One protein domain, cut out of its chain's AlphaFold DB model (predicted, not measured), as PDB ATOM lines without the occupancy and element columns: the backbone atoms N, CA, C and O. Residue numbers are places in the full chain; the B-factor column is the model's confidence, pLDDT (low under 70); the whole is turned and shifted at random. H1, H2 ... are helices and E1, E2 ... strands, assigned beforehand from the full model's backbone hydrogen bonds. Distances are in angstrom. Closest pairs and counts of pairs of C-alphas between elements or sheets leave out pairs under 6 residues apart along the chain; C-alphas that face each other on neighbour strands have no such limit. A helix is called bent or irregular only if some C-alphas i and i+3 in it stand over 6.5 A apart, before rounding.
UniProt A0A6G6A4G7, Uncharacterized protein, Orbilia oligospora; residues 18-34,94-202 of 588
ATOM      1  N   LYS A  18      52.518 -43.060  45.662       34.44
ATOM      2  CA  LYS A  18      53.433 -41.949  46.016       34.44
ATOM      3  C   LYS A  18      52.745 -40.994  47.019       34.44
ATOM      4  O   LYS A  18      51.536 -40.882  47.018       34.44
ATOM      5  N   VAL A  19      53.470 -40.325  47.907       31.31
ATOM      6  CA  VAL A  19      52.896 -39.521  49.014       31.31
ATOM      7  C   VAL A  19      52.118 -38.279  48.518       31.31
ATOM      8  O   VAL A  19      52.633 -37.556  47.662       31.31
ATOM      9  N   ILE A  20      50.907 -38.026  49.049       36.44
ATOM     10  CA  ILE A  20      50.110 -36.794  48.827       36.44
ATOM     11  C   ILE A  20      50.145 -35.918  50.093       36.44
ATOM     12  O   ILE A  20      49.941 -36.457  51.180       36.44
ATOM     13  N   PRO A  21      50.326 -34.587  49.982       36.75
ATOM     14  CA  PRO A  21      50.254 -33.681  51.127       36.75
ATOM     15  C   PRO A  21      48.883 -33.696  51.818       36.75
ATOM     16  O   PRO A  21      47.839 -33.663  51.160       36.75
ATOM     17  N   SER A  22      48.877 -33.698  53.153       40.94
ATOM     18  CA  SER A  22      47.647 -33.701  53.960       40.94
ATOM     19  C   SER A  22      46.697 -32.536  53.641       40.94
ATOM     20  O   SER A  22      45.478 -32.724  53.649       40.94
ATOM     21  N   GLU A  23      47.225 -31.372  53.241       45.59
ATOM     22  CA  GLU A  23      46.405 -30.204  52.907       45.59
ATOM     23  C   GLU A  23      45.525 -30.432  51.667       45.59
ATOM     24  O   GLU A  23      44.389 -29.960  51.612       45.59
ATOM     25  N   ASP A  24      46.006 -31.185  50.672       44.28
ATOM     26  CA  ASP A  24      45.249 -31.468  49.445       44.28
ATOM     27  C   ASP A  24      44.052 -32.392  49.720       44.28
ATOM     28  O   ASP A  24      42.985 -32.250  49.107       44.28
ATOM     29  N   VAL A  25      44.215 -33.323  50.666       44.12
ATOM     30  CA  VAL A  25      43.148 -34.215  51.135       44.12
ATOM     31  C   VAL A  25      42.116 -33.420  51.932       44.12
ATOM     32  O   VAL A  25      40.916 -33.540  51.672       44.12
ATOM     33  N   GLU A  26      42.557 -32.553  52.843       48.50
ATOM     34  CA  GLU A  26      41.669 -31.674  53.608       48.50
ATOM     35  C   GLU A  26      40.870 -30.738  52.699       48.50
ATOM     36  O   GLU A  26      39.652 -30.631  52.842       48.50
ATOM     37  N   GLN A  27      41.499 -30.132  51.688       52.44
ATOM     38  CA  GLN A  27      40.799 -29.295  50.712       52.44
ATOM     39  C   GLN A  27      39.771 -30.076  49.887       52.44
ATOM     40  O   GLN A  27      38.686 -29.560  49.602       52.44
ATOM     41  N   ALA A  28      40.082 -31.313  49.489       46.78
ATOM     42  CA  ALA A  28      39.126 -32.176  48.800       46.78
ATOM     43  C   ALA A  28      37.928 -32.516  49.705       46.78
ATOM     44  O   ALA A  28      36.785 -32.489  49.241       46.78
ATOM     45  N   LEU A  29      38.170 -32.765  50.996       48.66
ATOM     46  CA  LEU A  29      37.135 -33.017  52.002       48.66
ATOM     47  C   LEU A  29      36.281 -31.776  52.298       48.66
ATOM     48  O   LEU A  29      35.067 -31.904  52.435       48.66
ATOM     49  N   ILE A  30      36.870 -30.578  52.359       56.44
ATOM     50  CA  ILE A  30      36.134 -29.311  52.513       56.44
ATOM     51  C   ILE A  30      35.204 -29.105  51.315       56.44
ATOM     52  O   ILE A  30      33.997 -28.955  51.494       56.44
ATOM     53  N   LYS A  31      35.727 -29.220  50.087       50.66
ATOM     54  CA  LYS A  31      34.915 -29.101  48.863       50.66
ATOM     55  C   LYS A  31      33.842 -30.181  48.748       50.66
ATOM     56  O   LYS A  31      32.805 -29.955  48.123       50.66
ATOM     57  N   TYR A  32      34.076 -31.357  49.324       45.19
ATOM     58  CA  TYR A  32      33.059 -32.395  49.458       45.19
ATOM     59  C   TYR A  32      31.945 -31.970  50.430       45.19
ATOM     60  O   TYR A  32      30.773 -32.038  50.062       45.19
ATOM     61  N   LYS A  33      32.303 -31.470  51.621       46.66
ATOM     62  CA  LYS A  33      31.364 -31.004  52.659       46.66
ATOM     63  C   LYS A  33      30.511 -29.817  52.203       46.66
ATOM     64  O   LYS A  33      29.315 -29.813  52.459       46.66
ATOM     65  N   GLU A  34      31.081 -28.868  51.464       53.19
ATOM     66  CA  GLU A  34      30.355 -27.716  50.894       53.19
ATOM     67  C   GLU A  34      29.254 -28.116  49.894       53.19
ATOM     68  O   GLU A  34      28.379 -27.316  49.579       53.19
ATOM     69  N   ASP A  94      50.915 -39.621  56.232       28.12
ATOM     70  CA  ASP A  94      51.104 -39.787  54.787       28.12
ATOM     71  C   ASP A  94      50.266 -40.943  54.200       28.12
ATOM     72  O   ASP A  94      50.464 -42.115  54.517       28.12
ATOM     73  N   LEU A  95      49.334 -40.593  53.299       32.84
ATOM     74  CA  LEU A  95      48.495 -41.492  52.486       32.84
ATOM     75  C   LEU A  95      48.947 -41.455  51.008       32.84
ATOM     76  O   LEU A  95      49.500 -40.462  50.532       32.84
ATOM     77  N   VAL A  96      48.734 -42.551  50.268       32.47
ATOM     78  CA  VAL A  96      49.559 -42.919  49.103       32.47
ATOM     79  C   VAL A  96      48.801 -42.952  47.744       32.47
ATOM     80  O   VAL A  96      47.742 -43.560  47.647       32.47
ATOM     81  N   TRP A  97      49.354 -42.356  46.666       33.88
ATOM     82  CA  TRP A  97      48.859 -42.302  45.264       33.88
ATOM     83  C   TRP A  97      49.945 -41.979  44.186       33.88
ATOM     84  O   TRP A  97      50.668 -41.000  44.315       33.88
ATOM     85  N   GLY A  98      50.097 -42.774  43.110       34.81
ATOM     86  CA  GLY A  98      51.289 -42.791  42.221       34.81
ATOM     87  C   GLY A  98      51.311 -41.952  40.918       34.81
ATOM     88  O   GLY A  98      50.296 -41.466  40.427       34.81
ATOM     89  N   GLU A  99      52.514 -41.845  40.320       29.11
ATOM     90  CA  GLU A  99      52.841 -41.207  39.016       29.11
ATOM     91  C   GLU A  99      52.461 -42.044  37.778       29.11
ATOM     92  O   GLU A  99      52.528 -41.561  36.647       29.11
ATOM     93  N   VAL A 100      52.027 -43.289  37.981       34.00
ATOM     94  CA  VAL A 100      51.523 -44.183  36.931       34.00
ATOM     95  C   VAL A 100      50.049 -44.425  37.212       34.00
ATOM     96  O   VAL A 100      49.647 -45.457  37.744       34.00
ATOM     97  N   LEU A 101      49.236 -43.416  36.910       40.50
ATOM     98  CA  LEU A 101      47.790 -43.554  36.967       40.50
ATOM     99  C   LEU A 101      47.355 -44.546  35.894       40.50
ATOM    100  O   LEU A 101      47.570 -44.315  34.703       40.50
ATOM    101  N   TYR A 102      46.747 -45.653  36.319       40.78
ATOM    102  CA  TYR A 102      46.097 -46.589  35.413       40.78
ATOM    103  C   TYR A 102      45.154 -45.847  34.464       40.78
ATOM    104  O   TYR A 102      44.548 -44.831  34.812       40.78
ATOM    105  N   SER A 103      45.015 -46.373  33.246       44.88
ATOM    106  CA  SER A 103      43.933 -45.969  32.353       44.88
ATOM    107  C   SER A 103      42.621 -46.027  33.141       44.88
ATOM    108  O   SER A 103      42.270 -47.091  33.646       44.88
ATOM    109  N   GLY A 104      41.873 -44.919  33.233       50.62
ATOM    110  CA  GLY A 104      40.554 -44.877  33.892       50.62
ATOM    111  C   GLY A 104      39.487 -45.693  33.145       50.62
ATOM    112  O   GLY A 104      38.298 -45.652  33.482       50.62
ATOM    113  N   PHE A 105      39.928 -46.403  32.103       47.19
ATOM    114  CA  PHE A 105      39.188 -47.353  31.305       47.19
ATOM    115  C   PHE A 105      38.561 -48.416  32.195       47.19
ATOM    116  O   PHE A 105      39.258 -49.166  32.874       47.19
ATOM    117  N   THR A 106      37.231 -48.489  32.164       47.88
ATOM    118  CA  THR A 106      36.421 -49.450  32.932       47.88
ATOM    119  C   THR A 106      36.515 -49.341  34.458       47.88
ATOM    120  O   THR A 106      35.929 -50.171  35.147       47.88
ATOM    121  N   THR A 107      37.170 -48.313  35.018       53.66
ATOM    122  CA  THR A 107      37.083 -48.071  36.467       53.66
ATOM    123  C   THR A 107      35.678 -47.579  36.817       53.66
ATOM    124  O   THR A 107      35.067 -46.838  36.039       53.66
ATOM    125  N   GLN A 108      35.147 -48.013  37.965       58.38
ATOM    126  CA  GLN A 108      33.797 -47.690  38.442       58.38
ATOM    127  C   GLN A 108      33.554 -46.162  38.546       58.38
ATOM    128  O   GLN A 108      34.408 -45.320  38.227       58.38
ATOM    129  N   LYS A 109      32.340 -45.766  38.946       65.00
ATOM    130  CA  LYS A 109      32.023 -44.359  39.238       65.00
ATOM    131  C   LYS A 109      32.994 -43.858  40.316       65.00
ATOM    132  O   LYS A 109      33.075 -44.463  41.375       65.00
ATOM    133  N   LEU A 110      33.724 -42.777  40.024       69.62
ATOM    134  CA  LEU A 110      34.630 -42.167  41.001       69.62
ATOM    135  C   LEU A 110      33.808 -41.624  42.170       69.62
ATOM    136  O   LEU A 110      32.767 -40.993  41.951       69.62
ATOM    137  N   SER A 111      34.292 -41.839  43.388       62.53
ATOM    138  CA  SER A 111      33.804 -41.141  44.569       62.53
ATOM    139  C   SER A 111      34.028 -39.633  44.426       62.53
ATOM    140  O   SER A 111      34.859 -39.164  43.641       62.53
ATOM    141  N   PHE A 112      33.283 -38.838  45.193       61.06
ATOM    142  CA  PHE A 112      33.466 -37.388  45.176       61.06
ATOM    143  C   PHE A 112      34.877 -36.970  45.599       61.06
ATOM    144  O   PHE A 112      35.423 -36.036  45.019       61.06
ATOM    145  N   ILE A 113      35.484 -37.671  46.556       54.25
ATOM    146  CA  ILE A 113      36.836 -37.363  47.037       54.25
ATOM    147  C   ILE A 113      37.858 -37.613  45.923       54.25
ATOM    148  O   ILE A 113      38.613 -36.703  45.580       54.25
ATOM    149  N   GLU A 114      37.794 -38.768  45.251       61.28
ATOM    150  CA  GLU A 114      38.646 -39.054  44.087       61.28
ATOM    151  C   GLU A 114      38.472 -38.004  42.978       61.28
ATOM    152  O   GLU A 114      39.453 -37.538  42.401       61.28
ATOM    153  N   LEU A 115      37.236 -37.563  42.707       67.69
ATOM    154  CA  LEU A 115      36.965 -36.518  41.712       67.69
ATOM    155  C   LEU A 115      37.688 -35.197  42.019       67.69
ATOM    156  O   LEU A 115      38.157 -34.544  41.086       67.69
ATOM    157  N   TYR A 116      37.777 -34.789  43.288       65.19
ATOM    158  CA  TYR A 116      38.447 -33.542  43.686       65.19
ATOM    159  C   TYR A 116      39.967 -33.666  43.821       65.19
ATOM    160  O   TYR A 116      40.674 -32.656  43.689       65.19
ATOM    161  N   MET A 117      40.466 -34.884  44.040       63.12
ATOM    162  CA  MET A 117      41.896 -35.191  44.057       63.12
ATOM    163  C   MET A 117      42.508 -35.196  42.651       63.12
ATOM    164  O   MET A 117      43.685 -34.887  42.493       63.12
ATOM    165  N   ILE A 118      41.723 -35.477  41.606       70.25
ATOM    166  CA  ILE A 118      42.209 -35.426  40.222       70.25
ATOM    167  C   ILE A 118      42.562 -33.980  39.837       70.25
ATOM    168  O   ILE A 118      41.691 -33.131  39.629       70.25
ATOM    169  N   LYS A 119      43.862 -33.707  39.681       72.75
ATOM    170  CA  LYS A 119      44.409 -32.431  39.189       72.75
ATOM    171  C   LYS A 119      44.936 -32.556  37.759       72.75
ATOM    172  O   LYS A 119      45.079 -33.654  37.230       72.75
ATOM    173  N   LEU A 120      45.241 -31.413  37.143       76.94
ATOM    174  CA  LEU A 120      45.868 -31.327  35.822       76.94
ATOM    175  C   LEU A 120      47.344 -30.931  35.964       76.94
ATOM    176  O   LEU A 120      47.626 -29.747  36.166       76.94
ATOM    177  N   PRO A 121      48.301 -31.868  35.819       80.25
ATOM    178  CA  PRO A 121      49.711 -31.507  35.787       80.25
ATOM    179  C   PRO A 121      50.032 -30.618  34.580       80.25
ATOM    180  O   PRO A 121      49.297 -30.583  33.587       80.25
ATOM    181  N   ILE A 122      51.168 -29.917  34.642       78.88
ATOM    182  CA  ILE A 122      51.566 -28.890  33.662       78.88
ATOM    183  C   ILE A 122      51.536 -29.420  32.220       78.88
ATOM    184  O   ILE A 122      51.036 -28.730  31.327       78.88
ATOM    185  N   LYS A 123      52.016 -30.654  31.988       84.31
ATOM    186  CA  LYS A 123      51.989 -31.290  30.662       84.31
ATOM    187  C   LYS A 123      50.550 -31.467  30.176       84.31
ATOM    188  O   LYS A 123      50.210 -30.948  29.120       84.31
ATOM    189  N   GLN A 124      49.695 -32.143  30.947       88.19
ATOM    190  CA  GLN A 124      48.303 -32.420  30.577       88.19
ATOM    191  C   GLN A 124      47.494 -31.135  30.401       88.19
ATOM    192  O   GLN A 124      46.745 -31.021  29.434       88.19
ATOM    193  N   ARG A 125      47.688 -30.133  31.270       91.69
ATOM    194  CA  ARG A 125      47.079 -28.805  31.106       91.69
ATOM    195  C   ARG A 125      47.509 -28.166  29.784       91.69
ATOM    196  O   ARG A 125      46.662 -27.657  29.059       91.69
ATOM    197  N   GLY A 126      48.795 -28.253  29.435       93.94
ATOM    198  CA  GLY A 126      49.323 -27.797  28.148       93.94
ATOM    199  C   GLY A 126      48.692 -28.509  26.949       93.94
ATOM    200  O   GLY A 126      48.282 -27.843  26.002       93.94
ATOM    201  N   ILE A 127      48.550 -29.838  27.006       97.38
ATOM    202  CA  ILE A 127      47.861 -30.626  25.969       97.38
ATOM    203  C   ILE A 127      46.434 -30.104  25.794       97.38
ATOM    204  O   ILE A 127      46.060 -29.706  24.695       97.38
ATOM    205  N   ILE A 128      45.661 -30.034  26.882       98.12
ATOM    206  CA  ILE A 128      44.262 -29.588  26.867       98.12
ATOM    207  C   ILE A 128      44.134 -28.188  26.264       98.12
ATOM    208  O   ILE A 128      43.304 -27.986  25.382       98.12
ATOM    209  N   VAL A 129      44.977 -27.237  26.676       98.38
ATOM    210  CA  VAL A 129      44.976 -25.878  26.113       98.38
ATOM    211  C   VAL A 129      45.235 -25.901  24.605       98.38
ATOM    212  O   VAL A 129      44.499 -25.268  23.853       98.38
ATOM    213  N   GLY A 130      46.240 -26.648  24.140       98.25
ATOM    214  CA  GLY A 130      46.545 -26.748  22.711       98.25
ATOM    215  C   GLY A 130      45.420 -27.384  21.888       98.25
ATOM    216  O   GLY A 130      45.137 -26.936  20.777       98.25
ATOM    217  N   LEU A 131      44.727 -28.377  22.452       98.31
ATOM    218  CA  LEU A 131      43.528 -28.955  21.843       98.31
ATOM    219  C   LEU A 131      42.383 -27.940  21.789       98.31
ATOM    220  O   LEU A 131      41.716 -27.838  20.768       98.31
ATOM    221  N   LEU A 132      42.157 -27.149  22.842       98.31
ATOM    222  CA  LEU A 132      41.091 -26.141  22.845       98.31
ATOM    223  C   LEU A 132      41.339 -25.007  21.856       98.31
ATOM    224  O   LEU A 132      40.379 -24.505  21.274       98.31
ATOM    225  N   LEU A 133      42.600 -24.650  21.615       97.88
ATOM    226  CA  LEU A 133      42.990 -23.719  20.555       97.88
ATOM    227  C   LEU A 133      42.863 -24.312  19.143       97.88
ATOM    228  O   LEU A 133      43.061 -23.578  18.180       97.88
ATOM    229  N   SER A 134      42.539 -25.605  19.036       95.75
ATOM    230  CA  SER A 134      42.294 -26.311  17.781       95.75
ATOM    231  C   SER A 134      40.993 -27.136  17.826       95.75
ATOM    232  O   SER A 134      39.925 -26.597  18.143       95.75
ATOM    233  N   ASP A 135      41.065 -28.443  17.553       94.94
ATOM    234  CA  ASP A 135      39.916 -29.331  17.316       94.94
ATOM    235  C   ASP A 135      39.245 -29.883  18.590       94.94
ATOM    236  O   ASP A 135      38.237 -30.587  18.526       94.94
ATOM    237  N   GLY A 136      39.792 -29.599  19.771       96.88
ATOM    238  CA  GLY A 136      39.222 -30.008  21.054       96.88
ATOM    239  C   GLY A 136      38.086 -29.097  21.521       96.88
ATOM    240  O   GLY A 136      38.024 -27.912  21.189       96.88
ATOM    241  N   TRP A 137      37.195 -29.619  22.359       97.88
ATOM    242  CA  TRP A 137      36.125 -28.840  22.988       97.88
ATOM    243  C   TRP A 137      35.892 -29.264  24.436       97.88
ATOM    244  O   TRP A 137      36.218 -30.380  24.830       97.88
ATOM    245  N   LEU A 138      35.288 -28.377  25.226       97.44
ATOM    246  CA  LEU A 138      34.748 -28.722  26.536       97.44
ATOM    247  C   LEU A 138      33.227 -28.629  26.472       97.44
ATOM    248  O   LEU A 138      32.677 -27.696  25.887       97.44
ATOM    249  N   SER A 139      32.541 -29.591  27.074       95.06
ATOM    250  CA  SER A 139      31.086 -29.557  27.182       95.06
ATOM    251  C   SER A 139      30.593 -30.194  28.470       95.06
ATOM    252  O   SER A 139      31.249 -31.057  29.049       95.06
ATOM    253  N   TYR A 140      29.407 -29.786  28.905       93.38
ATOM    254  CA  TYR A 140      28.663 -30.481  29.947       93.38
ATOM    255  C   TYR A 140      27.889 -31.638  29.311       93.38
ATOM    256  O   TYR A 140      27.338 -31.495  28.219       93.38
ATOM    257  N   ALA A 141      27.893 -32.812  29.949       86.44
ATOM    258  CA  ALA A 141      27.250 -34.000  29.383       86.44
ATOM    259  C   ALA A 141      25.714 -33.881  29.339       86.44
ATOM    260  O   ALA A 141      25.088 -34.472  28.465       86.44
ATOM    261  N   SER A 142      25.134 -33.109  30.256       86.38
ATOM    262  CA  SER A 142      23.717 -32.750  30.330       86.38
ATOM    263  C   SER A 142      23.564 -31.429  31.097       86.38
ATOM    264  O   SER A 142      24.534 -30.945  31.681       86.38
ATOM    265  N   VAL A 143      22.353 -30.860  31.117       77.56
ATOM    266  CA  VAL A 143      22.035 -29.627  31.868       77.56
ATOM    267  C   VAL A 143      22.272 -29.799  33.375       77.56
ATOM    268  O   VAL A 143      22.714 -28.869  34.037       77.56
ATOM    269  N   ASN A 144      22.061 -31.011  33.894       78.38
ATOM    270  CA  ASN A 144      22.209 -31.338  35.318       78.38
ATOM    271  C   ASN A 144      23.645 -31.726  35.695       78.38
ATOM    272  O   ASN A 144      23.941 -32.032  36.851       78.38
ATOM    273  N   ASN A 145      24.545 -31.791  34.715       83.44
ATOM    274  CA  ASN A 145      25.894 -32.257  34.940       83.44
ATOM    275  C   ASN A 145      26.730 -31.123  35.532       83.44
ATOM    276  O   ASN A 145      26.866 -30.069  34.923       83.44
ATOM    277  N   LYS A 146      27.330 -31.351  36.699       85.44
ATOM    278  CA  LYS A 146      28.020 -30.292  37.448       85.44
ATOM    279  C   LYS A 146      29.370 -29.872  36.860       85.44
ATOM    280  O   LYS A 146      29.826 -28.762  37.107       85.44
ATOM    281  N   TYR A 147      30.014 -30.756  36.095       92.69
ATOM    282  CA  TYR A 147      31.375 -30.541  35.598       92.69
ATOM    283  C   TYR A 147      31.494 -30.756  34.085       92.69
ATOM    284  O   TYR A 147      30.822 -31.641  33.524       92.69
ATOM    285  N   PRO A 148      32.379 -29.996  33.418       95.12
ATOM    286  CA  PRO A 148      32.652 -30.174  32.005       95.12
ATOM    287  C   PRO A 148      33.521 -31.416  31.769       95.12
ATOM    288  O   PRO A 148      34.223 -31.901  32.659       95.12
ATOM    289  N   ARG A 149      33.475 -31.934  30.542       95.69
ATOM    290  CA  ARG A 149      34.374 -32.965  30.009       95.69
ATOM    291  C   ARG A 149      35.071 -32.448  28.759       95.69
ATOM    292  O   ARG A 149      34.475 -31.692  27.992       95.69
ATOM    293  N   LEU A 150      36.296 -32.900  28.532       97.88
ATOM    294  CA  LEU A 150      37.020 -32.669  27.291       97.88
ATOM    295  C   LEU A 150      36.564 -33.676  26.241       97.88
ATOM    296  O   LEU A 150      36.466 -34.870  26.522       97.88
ATOM    297  N   GLY A 151      36.318 -33.196  25.029       97.81
ATOM    298  CA  GLY A 151      36.194 -34.012  23.833       97.81
ATOM    299  C   GLY A 151      37.269 -33.651  22.819       97.81
ATOM    300  O   GLY A 151      37.675 -32.493  22.707       97.81
ATOM    301  N   PHE A 152      37.732 -34.661  22.091       97.88
ATOM    302  CA  PHE A 152      38.668 -34.503  20.988       97.88
ATOM    303  C   PHE A 152      38.317 -35.487  19.873       97.88
ATOM    304  O   PHE A 152      38.015 -36.652  20.142       97.88
ATOM    305  N   GLU A 153      38.335 -35.017  18.630       95.56
ATOM    306  CA  GLU A 153      37.980 -35.793  17.444       95.56
ATOM    307  C   GLU A 153      38.846 -35.362  16.261       95.56
ATOM    308  O   GLU A 153      39.093 -34.175  16.073       95.56
ATOM    309  N   GLN A 154      39.295 -36.330  15.466       93.88
ATOM    310  CA  GLN A 154      40.012 -36.104  14.209       93.88
ATOM    311  C   GLN A 154      39.556 -37.093  13.143       93.88
ATOM    312  O   GLN A 154      38.950 -38.124  13.449       93.88
ATOM    313  N   THR A 155      39.888 -36.813  11.883       90.88
ATOM    314  CA  THR A 155      39.677 -37.759  10.780       90.88
ATOM    315  C   THR A 155      40.441 -39.064  11.011       90.88
ATOM    316  O   THR A 155      41.489 -39.089  11.660       90.88
ATOM    317  N   SER A 156      39.952 -40.167  10.444       87.06
ATOM    318  CA  SER A 156      40.586 -41.489  10.574       87.06
ATOM    319  C   SER A 156      42.055 -41.509  10.129       87.06
ATOM    320  O   SER A 156      42.872 -42.198  10.741       87.06
ATOM    321  N   SER A 157      42.414 -40.693   9.130       86.00
ATOM    322  CA  SER A 157      43.792 -40.498   8.653       86.00
ATOM    323  C   SER A 157      44.749 -39.942   9.715       86.00
ATOM    324  O   SER A 157      45.955 -40.138   9.609       86.00
ATOM    325  N   GLN A 158      44.229 -39.283  10.753       89.00
ATOM    326  CA  GLN A 158      44.993 -38.745  11.880       89.00
ATOM    327  C   GLN A 158      44.750 -39.529  13.180       89.00
ATOM    328  O   GLN A 158      45.062 -39.053  14.271       89.00
ATOM    329  N   SER A 159      44.222 -40.752  13.093       84.06
ATOM    330  CA  SER A 159      43.923 -41.594  14.260       84.06
ATOM    331  C   SER A 159      45.125 -41.803  15.188       84.06
ATOM    332  O   SER A 159      44.954 -41.763  16.405       84.06
ATOM    333  N   SER A 160      46.347 -41.926  14.656       81.44
ATOM    334  CA  SER A 160      47.579 -42.022  15.459       81.44
ATOM    335  C   SER A 160      47.773 -40.829  16.401       81.44
ATOM    336  O   SER A 160      48.228 -41.005  17.531       81.44
ATOM    337  N   TYR A 161      47.379 -39.622  15.982       93.06
ATOM    338  CA  TYR A 161      47.424 -38.440  16.841       93.06
ATOM    339  C   TYR A 161      46.388 -38.537  17.967       93.06
ATOM    340  O   TYR A 161      46.724 -38.304  19.127       93.06
ATOM    341  N   VAL A 162      45.162 -38.974  17.659       87.56
ATOM    342  CA  VAL A 162      44.108 -39.199  18.665       87.56
ATOM    343  C   VAL A 162      44.536 -40.225  19.707       87.56
ATOM    344  O   VAL A 162      44.351 -39.988  20.897       87.56
ATOM    345  N   TRP A 163      45.155 -41.327  19.282       81.62
ATOM    346  CA  TRP A 163      45.671 -42.352  20.188       81.62
ATOM    347  C   TRP A 163      46.836 -41.861  21.047       81.62
ATOM    348  O   TRP A 163      46.884 -42.183  22.231       81.62
ATOM    349  N   SER A 164      47.735 -41.043  20.493       83.19
ATOM    350  CA  SER A 164      48.817 -40.429  21.270       83.19
ATOM    351  C   SER A 164      48.271 -39.495  22.351       83.19
ATOM    352  O   SER A 164      48.676 -39.591  23.506       83.19
ATOM    353  N   VAL A 165      47.317 -38.628  21.999       90.25
ATOM    354  CA  VAL A 165      46.663 -37.720  22.955       90.25
ATOM    355  C   VAL A 165      45.877 -38.513  24.000       90.25
ATOM    356  O   VAL A 165      45.940 -38.195  25.184       90.25
ATOM    357  N   TYR A 166      45.160 -39.560  23.581       84.75
ATOM    358  CA  TYR A 166      44.468 -40.457  24.501       84.75
ATOM    359  C   TYR A 166      45.448 -41.091  25.486       84.75
ATOM    360  O   TYR A 166      45.162 -41.103  26.671       84.75
ATOM    361  N   SER A 167      46.617 -41.555  25.037       78.69
ATOM    362  CA  SER A 167      47.625 -42.147  25.924       78.69
ATOM    363  C   SER A 167      48.093 -41.179  27.014       78.69
ATOM    364  O   SER A 167      48.312 -41.606  28.143       78.69
ATOM    365  N   ASP A 168      48.218 -39.887  26.704       81.12
ATOM    366  CA  ASP A 168      48.597 -38.854  27.678       81.12
ATOM    367  C   ASP A 168      47.452 -38.450  28.631       81.12
ATOM    368  O   ASP A 168      47.705 -37.864  29.690       81.12
ATOM    369  N   LEU A 169      46.197 -38.733  28.255       84.81
ATOM    370  CA  LEU A 169      44.977 -38.333  28.969       84.81
ATOM    371  C   LEU A 169      44.111 -39.528  29.423       84.81
ATOM    372  O   LEU A 169      42.973 -39.333  29.858       84.81
ATOM    373  N   ALA A 170      44.618 -40.759  29.326       77.50
ATOM    374  CA  ALA A 170      43.841 -41.984  29.524       77.50
ATOM    375  C   ALA A 170      43.308 -42.113  30.956       77.50
ATOM    376  O   ALA A 170      42.214 -42.636  31.167       77.50
ATOM    377  N   HIS A 171      44.033 -41.588  31.942       73.56
ATOM    378  CA  HIS A 171      43.612 -41.550  33.345       73.56
ATOM    379  C   HIS A 171      42.380 -40.672  33.583       73.56
ATOM    380  O   HIS A 171      41.630 -40.905  34.525       73.56
ATOM    381  N   TYR A 172      42.114 -39.702  32.708       80.06
ATOM    382  CA  TYR A 172      40.889 -38.903  32.758       80.06
ATOM    383  C   TYR A 172      39.725 -39.551  32.002       80.06
ATOM    384  O   TYR A 172      38.608 -39.041  32.061       80.06
ATOM    385  N   CYS A 173      39.951 -40.627  31.248       82.12
ATOM    386  CA  CYS A 173      38.963 -41.217  30.348       82.12
ATOM    387  C   CYS A 173      38.298 -42.447  30.970       82.12
ATOM    388  O   CYS A 173      38.936 -43.220  31.671       82.12
ATOM    389  N   TYR A 174      37.004 -42.644  30.697       79.00
ATOM    390  CA  TYR A 174      36.281 -43.869  31.081       79.00
ATOM    391  C   TYR A 174      36.303 -44.941  29.982       79.00
ATOM    392  O   TYR A 174      36.236 -46.137  30.257       79.00
ATOM    393  N   SER A 175      36.384 -44.518  28.720       74.38
ATOM    394  CA  SER A 175      36.305 -45.395  27.554       74.38
ATOM    395  C   SER A 175      37.465 -45.150  26.600       74.38
ATOM    396  O   SER A 175      37.937 -44.018  26.486       74.38
ATOM    397  N   LEU A 176      37.838 -46.187  25.850       79.69
ATOM    398  CA  LEU A 176      38.753 -46.074  24.717       79.69
ATOM    399  C   LEU A 176      38.214 -45.105  23.644       79.69
ATOM    400  O   LEU A 176      36.998 -44.866  23.585       79.69
ATOM    401  N   PRO A 177      39.094 -44.573  22.772       84.56
ATOM    402  CA  PRO A 177      38.679 -43.846  21.585       84.56
ATOM    403  C   PRO A 177      37.700 -44.662  20.739       84.56
ATOM    404  O   PRO A 177      37.878 -45.858  20.513       84.56
ATOM    405  N   LYS A 178      36.654 -43.993  20.265       84.31
ATOM    406  CA  LYS A 178      35.582 -44.558  19.454       84.31
ATOM    407  C   LYS A 178      35.754 -44.135  18.007       84.31
ATOM    408  O   LYS A 178      35.943 -42.948  17.721       84.31
ATOM    409  N   TYR A 179      35.624 -45.104  17.113       88.00
ATOM    410  CA  TYR A 179      35.462 -44.855  15.691       88.00
ATOM    411  C   TYR A 179      34.031 -44.392  15.403       88.00
ATOM    412  O   TYR A 179      33.072 -44.914  15.974       88.00
ATOM    413  N   LYS A 180      33.886 -43.399  14.530       87.12
ATOM    414  CA  LYS A 180      32.604 -42.866  14.077       87.12
ATOM    415  C   LYS A 180      32.576 -42.871  12.556       87.12
ATOM    416  O   LYS A 180      33.458 -42.303  11.917       87.12
ATOM    417  N   HIS A 181      31.522 -43.455  12.003       89.69
ATOM    418  CA  HIS A 181      31.180 -43.367  10.590       89.69
ATOM    419  C   HIS A 181      29.988 -42.417  10.443       89.69
ATOM    420  O   HIS A 181      28.962 -42.601  11.100       89.69
ATOM    421  N   ARG A 182      30.120 -41.369   9.625       87.00
ATOM    422  CA  ARG A 182      29.048 -40.401   9.354       87.00
ATOM    423  C   ARG A 182      28.919 -40.175   7.858       87.00
ATOM    424  O   ARG A 182      29.921 -40.007   7.178       87.00
ATOM    425  N   ILE A 183      27.693 -40.087   7.359       86.44
ATOM    426  CA  ILE A 183      27.432 -39.678   5.977       86.44
ATOM    427  C   ILE A 183      27.093 -38.189   5.998       86.44
ATOM    428  O   ILE A 183      26.160 -37.766   6.682       86.44
ATOM    429  N   ARG A 184      27.866 -37.372   5.282       79.69
ATOM    430  CA  ARG A 184      27.620 -35.932   5.146       79.69
ATOM    431  C   ARG A 184      27.647 -35.568   3.668       79.69
ATOM    432  O   ARG A 184      28.664 -35.775   3.022       79.69
ATOM    433  N   LYS A 185      26.547 -35.013   3.145       75.19
ATOM    434  CA  LYS A 185      26.409 -34.626   1.724       75.19
ATOM    435  C   LYS A 185      26.831 -35.756   0.759       75.19
ATOM    436  O   LYS A 185      27.669 -35.545  -0.109       75.19
ATOM    437  N   ASN A 186      26.308 -36.967   0.967       82.88
ATOM    438  CA  ASN A 186      26.644 -38.187   0.209       82.88
ATOM    439  C   ASN A 186      28.121 -38.620   0.245       82.88
ATOM    440  O   ASN A 186      28.528 -39.481  -0.526       82.88
ATOM    441  N   THR A 187      28.932 -38.073   1.153       79.88
ATOM    442  CA  THR A 187      30.313 -38.517   1.373       79.88
ATOM    443  C   THR A 187      30.435 -39.183   2.741       79.88
ATOM    444  O   THR A 187      30.024 -38.611   3.756       79.88
ATOM    445  N   ALA A 188      30.997 -40.393   2.784       82.88
ATOM    446  CA  ALA A 188      31.338 -41.060   4.037       82.88
ATOM    447  C   ALA A 188      32.551 -40.368   4.680       82.88
ATOM    448  O   ALA A 188      33.614 -40.244   4.071       82.88
ATOM    449  N   VAL A 189      32.388 -39.901   5.916       87.12
ATOM    450  CA  VAL A 189      33.431 -39.269   6.722       87.12
ATOM    451  C   VAL A 189      33.657 -40.114   7.964       87.12
ATOM    452  O   VAL A 189      32.766 -40.283   8.801       87.12
ATOM    453  N   ASN A 190      34.885 -40.605   8.080       91.44
ATOM    454  CA  ASN A 190      35.321 -41.458   9.172       91.44
ATOM    455  C   ASN A 190      36.187 -40.658  10.140       91.44
ATOM    456  O   ASN A 190      37.141 -39.992   9.727       91.44
ATOM    457  N   SER A 191      35.877 -40.737  11.430       92.12
ATOM    458  CA  SER A 191      36.610 -40.042  12.486       92.12
ATOM    459  C   SER A 191      36.877 -40.944  13.686       92.12
ATOM    460  O   SER A 191      36.224 -41.967  13.896       92.12
ATOM    461  N   VAL A 192      37.880 -40.571  14.476       87.62
ATOM    462  CA  VAL A 192      38.196 -41.192  15.762       87.62
ATOM    463  C   VAL A 192      38.099 -40.114  16.826       87.62
ATOM    464  O   VAL A 192      38.618 -39.013  16.650       87.62
ATOM    465  N   SER A 193      37.420 -40.418  17.930       94.81
ATOM    466  CA  SER A 193      37.199 -39.456  19.011       94.81
ATOM    467  C   SER A 193      37.272 -40.103  20.381       94.81
ATOM    468  O   SER A 193      36.929 -41.274  20.526       94.81
ATOM    469  N   PHE A 194      37.628 -39.339  21.404       92.62
ATOM    470  CA  PHE A 194      37.440 -39.750  22.791       92.62
ATOM    471  C   PHE A 194      36.910 -38.583  23.624       92.62
ATOM    472  O   PHE A 194      36.939 -37.423  23.207       92.62
ATOM    473  N   THR A 195      36.408 -38.909  24.811       95.06
ATOM    474  CA  THR A 195      36.005 -37.917  25.805       95.06
ATOM    475  C   THR A 195      36.517 -38.313  27.176       95.06
ATOM    476  O   THR A 195      36.482 -39.495  27.531       95.06
ATOM    477  N   THR A 196      36.916 -37.331  27.974       92.94
ATOM    478  CA  THR A 196      37.214 -37.550  29.390       92.94
ATOM    479  C   THR A 196      35.923 -37.761  30.188       92.94
ATOM    480  O   THR A 196      34.809 -37.522  29.710       92.94
ATOM    481  N   ARG A 197      36.074 -38.173  31.446       89.69
ATOM    482  CA  ARG A 197      35.063 -38.005  32.490       89.69
ATOM    483  C   ARG A 197      34.762 -36.513  32.676       89.69
ATOM    484  O   ARG A 197      35.560 -35.648  32.301       89.69
ATOM    485  N   SER A 198      33.608 -36.227  33.265       91.50
ATOM    486  CA  SER A 198      33.284 -34.890  33.757       91.50
ATOM    487  C   SER A 198      34.041 -34.643  35.055       91.50
ATOM    488  O   SER A 198      33.824 -35.372  36.022       91.50
ATOM    489  N   LEU A 199      34.950 -33.668  35.063       86.81
ATOM    490  CA  LEU A 199      35.932 -33.502  36.139       86.81
ATOM    491  C   LEU A 199      35.936 -32.069  36.689       86.81
ATOM    492  O   LEU A 199      35.971 -31.127  35.892       86.81
ATOM    493  N   PRO A 200      35.980 -31.880  38.023       83.12
ATOM    494  CA  PRO A 200      36.068 -30.554  38.639       83.12
ATOM    495  C   PRO A 200      37.265 -29.729  38.154       83.12
ATOM    496  O   PRO A 200      37.147 -28.526  37.945       83.12
ATOM    497  N   CYS A 201      38.413 -30.367  37.909       83.56
ATOM    498  CA  CYS A 201      39.627 -29.687  37.451       83.56
ATOM    499  C   CYS A 201      39.521 -29.079  36.039       83.56
ATOM    500  O   CYS A 201      40.367 -28.273  35.658       83.56
ATOM    501  N   LEU A 202      38.486 -29.428  35.266       94.00
ATOM    502  CA  LEU A 202      38.220 -28.843  33.952       94.00
ATOM    503  C   LEU A 202      37.365 -27.567  34.023       94.00
ATOM    504  O   LEU A 202      37.259 -26.879  33.010       94.00
TER     505      LEU A 202
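What this domain is: This is residues 18 to 34 and 94 to 202 of the 588 residues of an uncharacterized protein of Orbilia oligospora (UniProt A0A6G6A4G7). A strongly twisted antiparallel sheet of four strands, curled like part of a barrel, has H3 and H4 packed on one face, while H1 and H2 make a small separate pair beyond one end of it. At the opposite end the tip of the hairpin E3 and E4 sticks out, residues 183 to 188 standing free. The printed part has 126 residues, with four named helices and four named strands in the order H1 H2 H3 E1 E2 H4 E3 E4; the sheet's order is E1 E2 E4 E3. The class is mixed, helices and strands. The whole is elongated, spanning 58 by 32 by 28 A, and only just compact, close to loose, with a radius of gyration of the C-alphas of 16.5 A.

How they stand to each other: Residues 19 to 20 pair antiparallel with residues 95 to 96. H1, residues 22 to 33, touches H2, residues 112 to 117, their closest C-alphas being those of Ala 28 and Tyr 116, 5.3 A apart. They run opposite ways at a steep tilt of 36 degrees, only just past shallow. Neither is on the sheet. H3, residues 122 to 132, is on the sheet at a height of 11.1 A, over E1, residues 137 to 140, and E2, residues 148 to 155. E1 and E2 form a hairpin, with N 137 and O 151 2.9 A apart, within hydrogen-bond range. H4, residues 156 to 172, is on the sheet at a height of 8.5 A and runs along E2, at 2 degrees on the local plane. H3 and H4 make two layers with the sheet, helices on one face of it. Residues 165 to 169 of H4 only just touch H3, with 3 pairs of C-alphas within 8 A, the closest being those of Gln 124 and Leu 169 at 7.0 A. E3, residues 178 to 184, and E4, residues 187 to 195, form a hairpin, with N 180 and O 191 2.8 A apart. E4 is also the antiparallel neighbour of E2, with N 154 and O 192 3.0 A apart. E2, H4 and E3 form a split strand-helix-strand unit, two strands running the same way with E4 between them, and its crossover is right-handed. Every O i to N i+4 pair is within hydrogen-bond range in H1, H2 and H3; in H4 9 of 13 are.

Where its parts are: H1 begins at C-alpha 22, (47.647, -33.701, 53.960), and is 16.6 A long. H3 is 15.3 A long. E2 is 23.6 A long. H4, 22.3 A, has a kink of 51 degrees near residue 166 and is irregular, C-alphas 168 and 171 being 8.0 A apart. E3 is 18.5 A long, and E4, 25.1 A, ends at C-alpha 195, (36.005, -37.917, 25.805).

The domain as a whole: The C-alphas farthest apart, those of Asp 94 and Asn 186, are 59.8 A apart. Residues 35 to 93 are cut out, and C-alphas 34 and 94 are 24.3 A apart across the cut. Residues 94 to 111 hold no named element. Of the links printed whole, E1 to E2 is short and the others are tight. The mean pLDDT of the printed part is 74.6; 41 residues, namely residues 18 to 34 and residues 94 to 117, are under 70, which is low confidence.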